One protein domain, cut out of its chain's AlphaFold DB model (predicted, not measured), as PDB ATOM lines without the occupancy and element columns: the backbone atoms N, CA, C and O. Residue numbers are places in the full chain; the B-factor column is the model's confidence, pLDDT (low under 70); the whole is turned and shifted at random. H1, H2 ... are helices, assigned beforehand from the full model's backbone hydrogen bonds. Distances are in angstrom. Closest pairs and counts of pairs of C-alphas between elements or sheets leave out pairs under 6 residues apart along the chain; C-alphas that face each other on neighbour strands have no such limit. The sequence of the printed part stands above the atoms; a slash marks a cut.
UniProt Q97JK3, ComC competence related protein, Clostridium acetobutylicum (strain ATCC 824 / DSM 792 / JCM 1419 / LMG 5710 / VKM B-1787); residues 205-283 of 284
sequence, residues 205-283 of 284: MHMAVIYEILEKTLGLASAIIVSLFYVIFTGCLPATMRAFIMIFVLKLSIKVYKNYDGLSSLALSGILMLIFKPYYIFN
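This is residues 205 to 283 of the 284 residues of the protein "ComC competence related protein" of Clostridium acetobutylicum (strain ATCC 824 / DSM 792 / JCM 1419 / LMG 5710 / VKM B-1787) (UniProt Q97JK3). Three helices, H1, H2 and H3, make an up-and-down bundle, each running against the one before it; H4 crosses H3 on the side away from H1 and H2, and short H5 makes a corner at the end of H4. The long H3 is in the middle. The printed part has 79 residues with five named helices, H1 to H5 in order, and no named strand: all helix. It is compact, with a radius of gyration of the C-alphas of 12.8 A and spans of 38 by 30 by 18 A.

Find C-alpha 205 at (141.064, 135.478, 94.462); from there H1 runs through residue 218, 19.6 A. H2, residues 220 to 233, covers 19.9 A. Look at C-alpha 238 at (149.334, 142.994, 87.218) for the start of H3, residues 238 to 255, 26.0 A. H4 is residues 262 to 276, 21.6 A, and H5, residues 278 to 282, ends at C-alpha 282, (160.971, 140.718, 84.495).

H1 and H2 form a hairpin at a steep tilt of 42 degrees, the closest C-alphas being Leu 214 and Ala 223, 5.0 A. H2 and H3 form another, at a shallow tilt of 8 degrees, closest at C-alphas 231 and 240, 6.0 A. H3 touches H4 at a steep tilt of 54 degrees, opposite ways, closest at C-alphas 246 and 265, 5.6 A. H4 and H5 only just touch, only at the corner, with 3 pairs of C-alphas within 8 A, closest at 274 and 280, 6.6 A. H1 and H2 are apart from H4 and H5. Every O i to N i+4 pair is within hydrogen-bond range in H1, H2 and H3; H4 has 10 of 11, and H5 has 0 of 1 but 2 of 2 O i to N i+3 pairs.

The farthest C-alphas, Thr 217 and Phe 282, are 38.3 A apart. The printed part has no cut and no long link. Only residue 283 has a pLDDT under 70.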
ATOM      1  N   MET A 205     142.184 135.950  93.646       82.88
ATOM      2  CA  MET A 205     141.064 135.478  94.462       82.88
ATOM      3  C   MET A 205     140.173 136.633  94.932       82.88
ATOM      4  O   MET A 205     138.958 136.528  94.818       82.88
ATOM      5  N   HIS A 206     140.755 137.749  95.382       85.94
ATOM      6  CA  HIS A 206     139.985 138.936  95.777       85.94
ATOM      7  C   HIS A 206     139.123 139.435  94.614       85.94
ATOM      8  O   HIS A 206     137.925 139.656  94.771       85.94
ATOM      9  N   MET A 207     139.714 139.513  93.417       88.56
ATOM     10  CA  MET A 207     138.984 139.864  92.196       88.56
ATOM     11  C   MET A 207     137.838 138.898  91.888       88.56
ATOM     12  O   MET A 207     136.763 139.346  91.503       88.56
ATOM     13  N   ALA A 208     138.066 137.590  92.031       88.19
ATOM     14  CA  ALA A 208     137.058 136.576  91.744       88.19
ATOM     15  C   ALA A 208     135.865 136.671  92.705       88.19
ATOM     16  O   ALA A 208     134.726 136.696  92.246       88.19
ATOM     17  N   VAL A 209     136.128 136.798  94.011       89.69
ATOM     18  CA  VAL A 209     135.083 136.939  95.038       89.69
ATOM     19  C   VAL A 209     134.272 138.215  94.819       89.69
ATOM     20  O   VAL A 209     133.044 138.167  94.803       89.69
ATOM     21  N   ILE A 210     134.942 139.351  94.594       89.50
ATOM     22  CA  ILE A 210     134.269 140.631  94.333       89.50
ATOM     23  C   ILE A 210     133.389 140.524  93.089       89.50
ATOM     24  O   ILE A 210     132.227 140.923  93.123       89.50
ATOM     25  N   TYR A 211     133.915 139.954  92.004       91.88
ATOM     26  CA  TYR A 211     133.150 139.775  90.778       91.88
ATOM     27  C   TYR A 211     131.916 138.886  90.995       91.88
ATOM     28  O   TYR A 211     130.837 139.234  90.525       91.88
ATOM     29  N   GLU A 212     132.050 137.762  91.704       91.00
ATOM     30  CA  GLU A 212     130.941 136.829  91.935       91.00
ATOM     31  C   GLU A 212     129.813 137.467  92.758       91.00
ATOM     32  O   GLU A 212     128.636 137.297  92.439       91.00
ATOM     33  N   ILE A 213     130.165 138.245  93.786       92.56
ATOM     34  CA  ILE A 213     129.188 139.010  94.570       92.56
ATOM     35  C   ILE A 213     128.471 140.016  93.665       92.56
ATOM     36  O   ILE A 213     127.243 140.048  93.639       92.56
ATOM     37  N   LEU A 214     129.226 140.789  92.875       92.06
ATOM     38  CA  LEU A 214     128.665 141.793  91.969       92.06
ATOM     39  C   LEU A 214     127.755 141.181  90.903       92.06
ATOM     40  O   LEU A 214     126.716 141.755  90.586       92.06
ATOM     41  N   GLU A 215     128.126 140.028  90.351       92.50
ATOM     42  CA  GLU A 215     127.316 139.316  89.365       92.50
ATOM     43  C   GLU A 215     125.977 138.883  89.964       92.50
ATOM     44  O   GLU A 215     124.943 139.088  89.328       92.50
ATOM     45  N   LYS A 216     125.980 138.355  91.195       91.50
ATOM     46  CA  LYS A 216     124.753 137.959  91.904       91.50
ATOM     47  C   LYS A 216     123.850 139.151  92.221       91.50
ATOM     48  O   LYS A 216     122.634 139.002  92.176       91.50
ATOM     49  N   THR A 217     124.415 140.318  92.531       93.00
ATOM     50  CA  THR A 217     123.630 141.493  92.946       93.00
ATOM     51  C   THR A 217     123.189 142.395  91.794       93.00
ATOM     52  O   THR A 217     122.105 142.960  91.849       93.00
ATOM     53  N   LEU A 218     124.031 142.582  90.774       91.06
ATOM     54  CA  LEU A 218     123.821 143.579  89.714       91.06
ATOM     55  C   LEU A 218     123.608 142.949  88.329       91.06
ATOM     56  O   LEU A 218     123.176 143.651  87.410       91.06
ATOM     57  N   GLY A 219     123.929 141.665  88.155       90.12
ATOM     58  CA  GLY A 219     123.944 140.976  86.867       90.12
ATOM     59  C   GLY A 219     125.294 141.044  86.138       90.12
ATOM     60  O   GLY A 219     126.225 141.746  86.527       90.12
ATOM     61  N   LEU A 220     125.417 140.290  85.042       87.69
ATOM     62  CA  LEU A 220     126.699 140.052  84.360       87.69
ATOM     63  C   LEU A 220     127.331 141.323  83.765       87.69
ATOM     64  O   LEU A 220     128.531 141.551  83.928       87.69
ATOM     65  N   ALA A 221     126.553 142.143  83.049       88.94
ATOM     66  CA  ALA A 221     127.089 143.296  82.316       88.94
ATOM     67  C   ALA A 221     127.600 144.400  83.257       88.94
ATOM     68  O   ALA A 221     128.705 144.914  83.084       88.94
ATOM     69  N   SER A 222     126.816 144.721  84.281       90.81
ATOM     70  CA  SER A 222     127.162 145.676  85.335       90.81
ATOM     71  C   SER A 222     128.340 145.177  86.177       90.81
ATOM     72  O   SER A 222     129.263 145.951  86.427       90.81
ATOM     73  N   ALA A 223     128.393 143.887  86.528       91.81
ATOM     74  CA  ALA A 223     129.511 143.308  87.274       91.81
ATOM     75  C   ALA A 223     130.853 143.445  86.543       91.81
ATOM     76  O   ALA A 223     131.861 143.762  87.175       91.81
ATOM     77  N   ILE A 224     130.880 143.275  85.212       91.50
ATOM     78  CA  ILE A 224     132.094 143.495  84.404       91.50
ATOM     79  C   ILE A 224     132.542 144.958  84.491       91.50
ATOM     80  O   ILE A 224     133.724 145.224  84.714       91.50
ATOM     81  N   ILE A 225     131.611 145.904  84.353       91.69
ATOM     82  CA  ILE A 225     131.914 147.341  84.397       91.69
ATOM     83  C   ILE A 225     132.430 147.741  85.784       91.69
ATOM     84  O   ILE A 225     133.475 148.380  85.894       91.69
ATOM     85  N   VAL A 226     131.747 147.331  86.853       90.88
ATOM     86  CA  VAL A 226     132.144 147.652  88.234       90.88
ATOM     87  C   VAL A 226     133.482 147.000  88.590       90.88
ATOM     88  O   VAL A 226     134.339 147.637  89.201       90.88
ATOM     89  N   SER A 227     133.725 145.768  88.141       90.19
ATOM     90  CA  SER A 227     135.013 145.099  88.356       90.19
ATOM     91  C   SER A 227     136.157 145.790  87.616       90.19
ATOM     92  O   SER A 227     137.263 145.868  88.146       90.19
ATOM     93  N   LEU A 228     135.902 146.356  86.431       90.19
ATOM     94  CA  LEU A 228     136.881 147.189  85.732       90.19
ATOM     95  C   LEU A 228     137.213 148.453  86.540       90.19
ATOM     96  O   LEU A 228     138.386 148.800  86.675       90.19
ATOM     97  N   PHE A 229     136.209 149.108  87.131       88.75
ATOM     98  CA  PHE A 229     136.442 150.231  88.044       88.75
ATOM     99  C   PHE A 229     137.275 149.823  89.260       88.75
ATOM    100  O   PHE A 229     138.184 150.559  89.637       88.75
ATOM    101  N   TYR A 230     137.039 148.640  89.829       88.12
ATOM    102  CA  TYR A 230     137.844 148.124  90.937       88.12
ATOM    103  C   TYR A 230     139.308 147.854  90.530       88.12
ATOM    104  O   TYR A 230     140.234 148.197  91.268       88.12
ATOM    105  N   VAL A 231     139.561 147.332  89.323       88.44
ATOM    106  CA  VAL A 231     140.934 147.190  88.792       88.44
ATOM    107  C   VAL A 231     141.624 148.553  88.681       88.44
ATOM    108  O   VAL A 231     142.788 148.684  89.057       88.44
ATOM    109  N   ILE A 232     140.917 149.583  88.212       86.69
ATOM    110  CA  ILE A 232     141.463 150.947  88.128       86.69
ATOM    111  C   ILE A 232     141.712 151.518  89.531       86.69
ATOM    112  O   ILE A 232     142.765 152.110  89.773       86.69
ATOM    113  N   PHE A 233     140.789 151.294  90.468       84.44
ATOM    114  CA  PHE A 233     140.876 151.768  91.850       84.44
ATOM    115  C   PHE A 233     142.072 151.174  92.607       84.44
ATOM    116  O   PHE A 233     142.776 151.885  93.326       84.44
ATOM    117  N   THR A 234     142.363 149.893  92.379       82.94
ATOM    118  CA  THR A 234     143.556 149.216  92.919       82.94
ATOM    119  C   THR A 234     144.854 149.632  92.207       82.94
ATOM    120  O   THR A 234     145.935 149.202  92.584       82.94
ATOM    121  N   GLY A 235     144.806 150.508  91.196       78.00
ATOM    122  CA  GLY A 235     146.001 151.000  90.498       78.00
ATOM    123  C   GLY A 235     146.466 150.108  89.344       78.00
ATOM    124  O   GLY A 235     147.620 150.196  88.924       78.00
ATOM    125  N   CYS A 236     145.576 149.269  88.801       82.06
ATOM    126  CA  CYS A 236     145.856 148.352  87.694       82.06
ATOM    127  C   CYS A 236     147.050 147.422  87.974       82.06
ATOM    128  O   CYS A 236     147.918 147.243  87.107       82.06
ATOM    129  N   LEU A 237     147.099 146.837  89.180       83.62
ATOM    130  CA  LEU A 237     148.112 145.838  89.522       83.62
ATOM    131  C   LEU A 237     148.101 144.692  88.492       83.62
ATOM    132  O   LEU A 237     147.034 144.279  88.025       83.62
ATOM    133  N   PRO A 238     149.268 144.116  88.152       84.12
ATOM    134  CA  PRO A 238     149.334 142.994  87.218       84.12
ATOM    135  C   PRO A 238     148.433 141.821  87.632       84.12
ATOM    136  O   PRO A 238     147.759 141.236  86.789       84.12
ATOM    137  N   ALA A 239     148.376 141.502  88.929       85.12
ATOM    138  CA  ALA A 239     147.564 140.407  89.451       85.12
ATOM    139  C   ALA A 239     146.053 140.632  89.251       85.12
ATOM    140  O   ALA A 239     145.365 139.715  88.794       85.12
ATOM    141  N   THR A 240     145.551 141.842  89.528       88.12
ATOM    142  CA  THR A 240     144.125 142.171  89.381       88.12
ATOM    143  C   THR A 240     143.709 142.233  87.916       88.12
ATOM    144  O   THR A 240     142.669 141.686  87.551       88.12
ATOM    145  N   MET A 241     144.564 142.790  87.052       89.38
ATOM    146  CA  MET A 241     144.336 142.817  85.605       89.38
ATOM    147  C   MET A 241     144.270 141.401  85.009       89.38
ATOM    148  O   MET A 241     143.361 141.115  84.229       89.38
ATOM    149  N   ARG A 242     145.181 140.491  85.402       89.94
ATOM    150  CA  ARG A 242     145.132 139.086  84.949       89.94
ATOM    151  C   ARG A 242     143.818 138.418  85.323       89.94
ATOM    152  O   ARG A 242     143.163 137.820  84.473       89.94
ATOM    153  N   ALA A 243     143.438 138.533  86.592       90.81
ATOM    154  CA  ALA A 243     142.220 137.918  87.098       90.81
ATOM    155  C   ALA A 243     140.976 138.469  86.390       90.81
ATOM    156  O   ALA A 243     140.132 137.688  85.959       90.81
ATOM    157  N   PHE A 244     140.906 139.786  86.175       93.12
ATOM    158  CA  PHE A 244     139.819 140.409  85.423       93.12
ATOM    159  C   PHE A 244     139.705 139.862  83.994       93.12
ATOM    160  O   PHE A 244     138.613 139.482  83.573       93.12
ATOM    161  N   ILE A 245     140.819 139.752  83.262       92.88
ATOM    162  CA  ILE A 245     140.815 139.184  81.903       92.88
ATOM    163  C   ILE A 245     140.360 137.720  81.931       92.88
ATOM    164  O   ILE A 245     139.553 137.314  81.096       92.88
ATOM    165  N   MET A 246     140.837 136.922  82.888       92.75
ATOM    166  CA  MET A 246     140.442 135.515  83.001       92.75
ATOM    167  C   MET A 246     138.947 135.350  83.296       92.75
ATOM    168  O   MET A 246     138.299 134.515  82.664       92.75
ATOM    169  N   ILE A 247     138.391 136.170  84.192       92.12
ATOM    170  CA  ILE A 247     136.952 136.213  84.496       92.12
ATOM    171  C   ILE A 247     136.159 136.632  83.256       92.12
ATOM    172  O   ILE A 247     135.174 135.986  82.901       92.12
ATOM    173  N   PHE A 248     136.607 137.672  82.553       92.38
ATOM    174  CA  PHE A 248     135.964 138.124  81.323       92.38
ATOM    175  C   PHE A 248     135.914 137.010  80.267       92.38
ATOM    176  O   PHE A 248     134.862 136.755  79.682       92.38
ATOM    177  N   VAL A 249     137.022 136.289  80.069       92.19
ATOM    178  CA  VAL A 249     137.101 135.149  79.142       92.19
ATOM    179  C   VAL A 249     136.189 134.001  79.579       92.19
ATOM    180  O   VAL A 249     135.529 133.413  78.727       92.19
ATOM    181  N   LEU A 250     136.119 133.698  80.879       90.56
ATOM    182  CA  LEU A 250     135.211 132.686  81.433       90.56
ATOM    183  C   LEU A 250     133.747 133.017  81.126       90.56
ATOM    184  O   LEU A 250     132.991 132.169  80.658       90.56
ATOM    185  N   LYS A 251     133.328 134.263  81.343       90.50
ATOM    186  CA  LYS A 251     131.943 134.672  81.074       90.50
ATOM    187  C   LYS A 251     131.633 134.740  79.589       90.50
ATOM    188  O   LYS A 251     130.545 134.351  79.163       90.50
ATOM    189  N   LEU A 252     132.604 135.157  78.784       89.38
ATOM    190  CA  LEU A 252     132.478 135.125  77.335       89.38
ATOM    191  C   LEU A 252     132.368 133.689  76.807       89.38
ATOM    192  O   LEU A 252     131.577 133.443  75.901       89.38
ATOM    193  N   SER A 253     133.107 132.730  77.376       89.12
ATOM    194  CA  SER A 253     133.056 131.337  76.924       89.12
ATOM    195  C   SER A 253     131.690 130.705  77.176       89.12
ATOM    196  O   SER A 253     131.195 129.997  76.305       89.12
ATOM    197  N   ILE A 254     131.042 131.034  78.301       85.56
ATOM    198  CA  ILE A 254     129.657 130.625  78.586       85.56
ATOM    199  C   ILE A 254     128.707 131.173  77.511       85.56
ATOM    200  O   ILE A 254     127.912 130.421  76.957       85.56
ATOM    201  N   LYS A 255     128.835 132.455  77.144       85.44
ATOM    202  CA  LYS A 255     127.982 133.091  76.121       85.44
ATOM    203  C   LYS A 255     128.188 132.522  74.711       85.44
ATOM    204  O   LYS A 255     127.257 132.507  73.915       85.44
ATOM    205  N   VAL A 256     129.404 132.076  74.399       88.00
ATOM    206  CA  VAL A 256     129.775 131.485  73.099       88.00
ATOM    207  C   VAL A 256     129.644 129.949  73.119       88.00
ATOM    208  O   VAL A 256     130.044 129.286  72.168       88.00
ATOM    209  N   TYR A 257     129.085 129.366  74.190       80.00
ATOM    210  CA  TYR A 257     128.916 127.915  74.373       80.00
ATOM    211  C   TYR A 257     130.212 127.115  74.173       80.00
ATOM    212  O   TYR A 257     130.223 126.011  73.627       80.00
ATOM    213  N   LYS A 258     131.340 127.685  74.607       83.50
ATOM    214  CA  LYS A 258     132.667 127.079  74.490       83.50
ATOM    215  C   LYS A 258     133.208 126.704  75.865       83.50
ATOM    216  O   LYS A 258     133.080 127.463  76.824       83.50
ATOM    217  N   ASN A 259     133.886 125.562  75.938       84.38
ATOM    218  CA  ASN A 259     134.536 125.114  77.166       84.38
ATOM    219  C   ASN A 259     135.641 126.088  77.588       84.38
ATOM    220  O   ASN A 259     136.541 126.409  76.804       84.38
ATOM    221  N   TYR A 260     135.569 126.531  78.841       87.00
ATOM    222  CA  TYR A 260     136.621 127.316  79.463       87.00
ATOM    223  C   TYR A 260     137.851 126.441  79.713       87.00
ATOM    224  O   TYR A 260     137.750 125.331  80.230       87.00
ATOM    225  N   ASP A 261     139.025 126.964  79.374       88.81
ATOM    226  CA  ASP A 261     140.304 126.329  79.660       88.81
ATOM    227  C   ASP A 261     141.212 127.340  80.359       88.81
ATOM    228  O   ASP A 261     141.686 128.296  79.739       88.81
ATOM    229  N   GLY A 262     141.454 127.124  81.654       87.00
ATOM    230  CA  GLY A 262     142.193 128.063  82.501       87.00
ATOM    231  C   GLY A 262     143.596 128.375  81.978       87.00
ATOM    232  O   GLY A 262     144.015 129.528  82.005       87.00
ATOM    233  N   LEU A 263     144.288 127.382  81.407       90.12
ATOM    234  CA  LEU A 263     145.623 127.572  80.831       90.12
ATOM    235  C   LEU A 263     145.597 128.440  79.568       90.12
ATOM    236  O   LEU A 263     146.418 129.344  79.431       90.12
ATOM    237  N   SER A 264     144.636 128.221  78.667       91.06
ATOM    238  CA  SER A 264     144.460 129.081  77.489       91.06
ATOM    239  C   SER A 264     144.031 130.502  77.868       91.06
ATOM    240  O   SER A 264     144.493 131.462  77.253       91.06
ATOM    241  N   SER A 265     143.179 130.651  78.886       91.62
ATOM    242  CA  SER A 265     142.746 131.953  79.407       91.62
ATOM    243  C   SER A 265     143.902 132.728  80.046       91.62
ATOM    244  O   SER A 265     144.085 133.911  79.757       91.62
ATOM    245  N   LEU A 266     144.739 132.048  80.836       91.25
ATOM    246  CA  LEU A 266     145.946 132.623  81.424       91.25
ATOM    247  C   LEU A 266     146.954 133.039  80.345       91.25
ATOM    248  O   LEU A 266     147.472 134.153  80.394       91.25
ATOM    249  N   ALA A 267     147.184 132.186  79.341       93.25
ATOM    250  CA  ALA A 267     148.050 132.505  78.208       93.25
ATOM    251  C   ALA A 267     147.542 133.734  77.437       93.25
ATOM    252  O   ALA A 267     148.316 134.642  77.154       93.25
ATOM    253  N   LEU A 268     146.236 133.816  77.163       93.06
ATOM    254  CA  LEU A 268     145.629 134.982  76.516       93.06
ATOM    255  C   LEU A 268     145.794 136.256  77.356       93.06
ATOM    256  O   LEU A 268     146.167 137.299  76.822       93.06
ATOM    257  N   SER A 269     145.564 136.174  78.669       93.31
ATOM    258  CA  SER A 269     145.798 137.299  79.578       93.31
ATOM    259  C   SER A 269     147.253 137.757  79.554       93.31
ATOM    260  O   SER A 269     147.507 138.962  79.518       93.31
ATOM    261  N   GLY A 270     148.198 136.819  79.557       91.94
ATOM    262  CA  GLY A 270     149.621 137.114  79.468       91.94
ATOM    263  C   GLY A 270     149.992 137.791  78.148       91.94
ATOM    264  O   GLY A 270     150.672 138.813  78.167       91.94
ATOM    265  N   ILE A 271     149.487 137.285  77.017       93.69
ATOM    266  CA  ILE A 271     149.677 137.887  75.686       93.69
ATOM    267  C   ILE A 271     149.216 139.347  75.688       93.69
ATOM    268  O   ILE A 271     149.990 140.236  75.334       93.69
ATOM    269  N   LEU A 272     147.980 139.605  76.128       93.31
ATOM    270  CA  LEU A 272     147.421 140.958  76.158       93.31
ATOM    271  C   LEU A 272     148.268 141.890  77.026       93.31
ATOM    272  O   LEU A 272     148.598 142.995  76.609       93.31
ATOM    273  N   MET A 273     148.674 141.439  78.212       92.00
ATOM    274  CA  MET A 273     149.477 142.258  79.119       92.00
ATOM    275  C   MET A 273     150.875 142.561  78.578       92.00
ATOM    276  O   MET A 273     151.323 143.702  78.696       92.00
ATOM    277  N   LEU A 274     151.546 141.582  77.970       92.50
ATOM    278  CA  LEU A 274     152.899 141.749  77.435       92.50
ATOM    279  C   LEU A 274     152.942 142.662  76.206       92.50
ATOM    280  O   LEU A 274     153.921 143.384  76.031       92.50
ATOM    281  N   ILE A 275     151.876 142.699  75.400       90.12
ATOM    282  CA  ILE A 275     151.776 143.633  74.269       90.12
ATOM    283  C   ILE A 275     151.781 145.091  74.757       90.12
ATOM    284  O   ILE A 275     152.447 145.937  74.162       90.12
ATOM    285  N   PHE A 276     151.076 145.393  75.854       87.62
ATOM    286  CA  PHE A 276     151.023 146.753  76.407       87.62
ATOM    287  C   PHE A 276     152.220 147.095  77.300       87.62
ATOM    288  O   PHE A 276     152.677 148.240  77.319       87.62
ATOM    289  N   LYS A 277     152.702 146.129  78.086       89.69
ATOM    290  CA  LYS A 277     153.764 146.306  79.084       89.69
ATOM    291  C   LYS A 277     154.731 145.116  79.035       89.69
ATOM    292  O   LYS A 277     154.648 144.224  79.881       89.69
ATOM    293  N   PRO A 278     155.679 145.106  78.080       90.56
ATOM    294  CA  PRO A 278     156.562 143.960  77.855       90.56
ATOM    295  C   PRO A 278     157.483 143.661  79.046       90.56
ATOM    296  O   PRO A 278     157.844 142.513  79.271       90.56
ATOM    297  N   TYR A 279     157.802 144.667  79.864       88.81
ATOM    298  CA  TYR A 279     158.653 144.522  81.050       88.81
ATOM    299  C   TYR A 279     158.026 143.693  82.187       88.81
ATOM    300  O   TYR A 279     158.711 143.349  83.146       88.81
ATOM    301  N   TYR A 280     156.734 143.351  82.118       88.12
ATOM    302  CA  TYR A 280     156.097 142.493  83.125       88.12
ATOM    303  C   TYR A 280     156.707 141.090  83.208       88.12
ATOM    304  O   TYR A 280     156.581 140.452  84.245       88.12
ATOM    305  N   ILE A 281     157.410 140.636  82.167       87.00
ATOM    306  CA  ILE A 281     158.170 139.381  82.196       87.00
ATOM    307  C   ILE A 281     159.305 139.391  83.236       87.00
ATOM    308  O   ILE A 281     159.667 138.338  83.746       87.00
ATOM    309  N   PHE A 282     159.847 140.569  83.565       82.62
ATOM    310  CA  PHE A 282     160.971 140.718  84.495       82.62
ATOM    311  C   PHE A 282     160.528 140.978  85.944       82.62
ATOM    312  O   PHE A 282     161.346 140.877  86.850       82.62
ATOM    313  N   ASN A 283     159.246 141.299  86.169       68.56
ATOM    314  CA  ASN A 283     158.671 141.618  87.486       68.56
ATOM    315  C   ASN A 283     157.674 140.550  87.960       68.56
ATOM    316  O   ASN A 283     156.563 140.881  88.382       68.56
TER     317      ASN A 283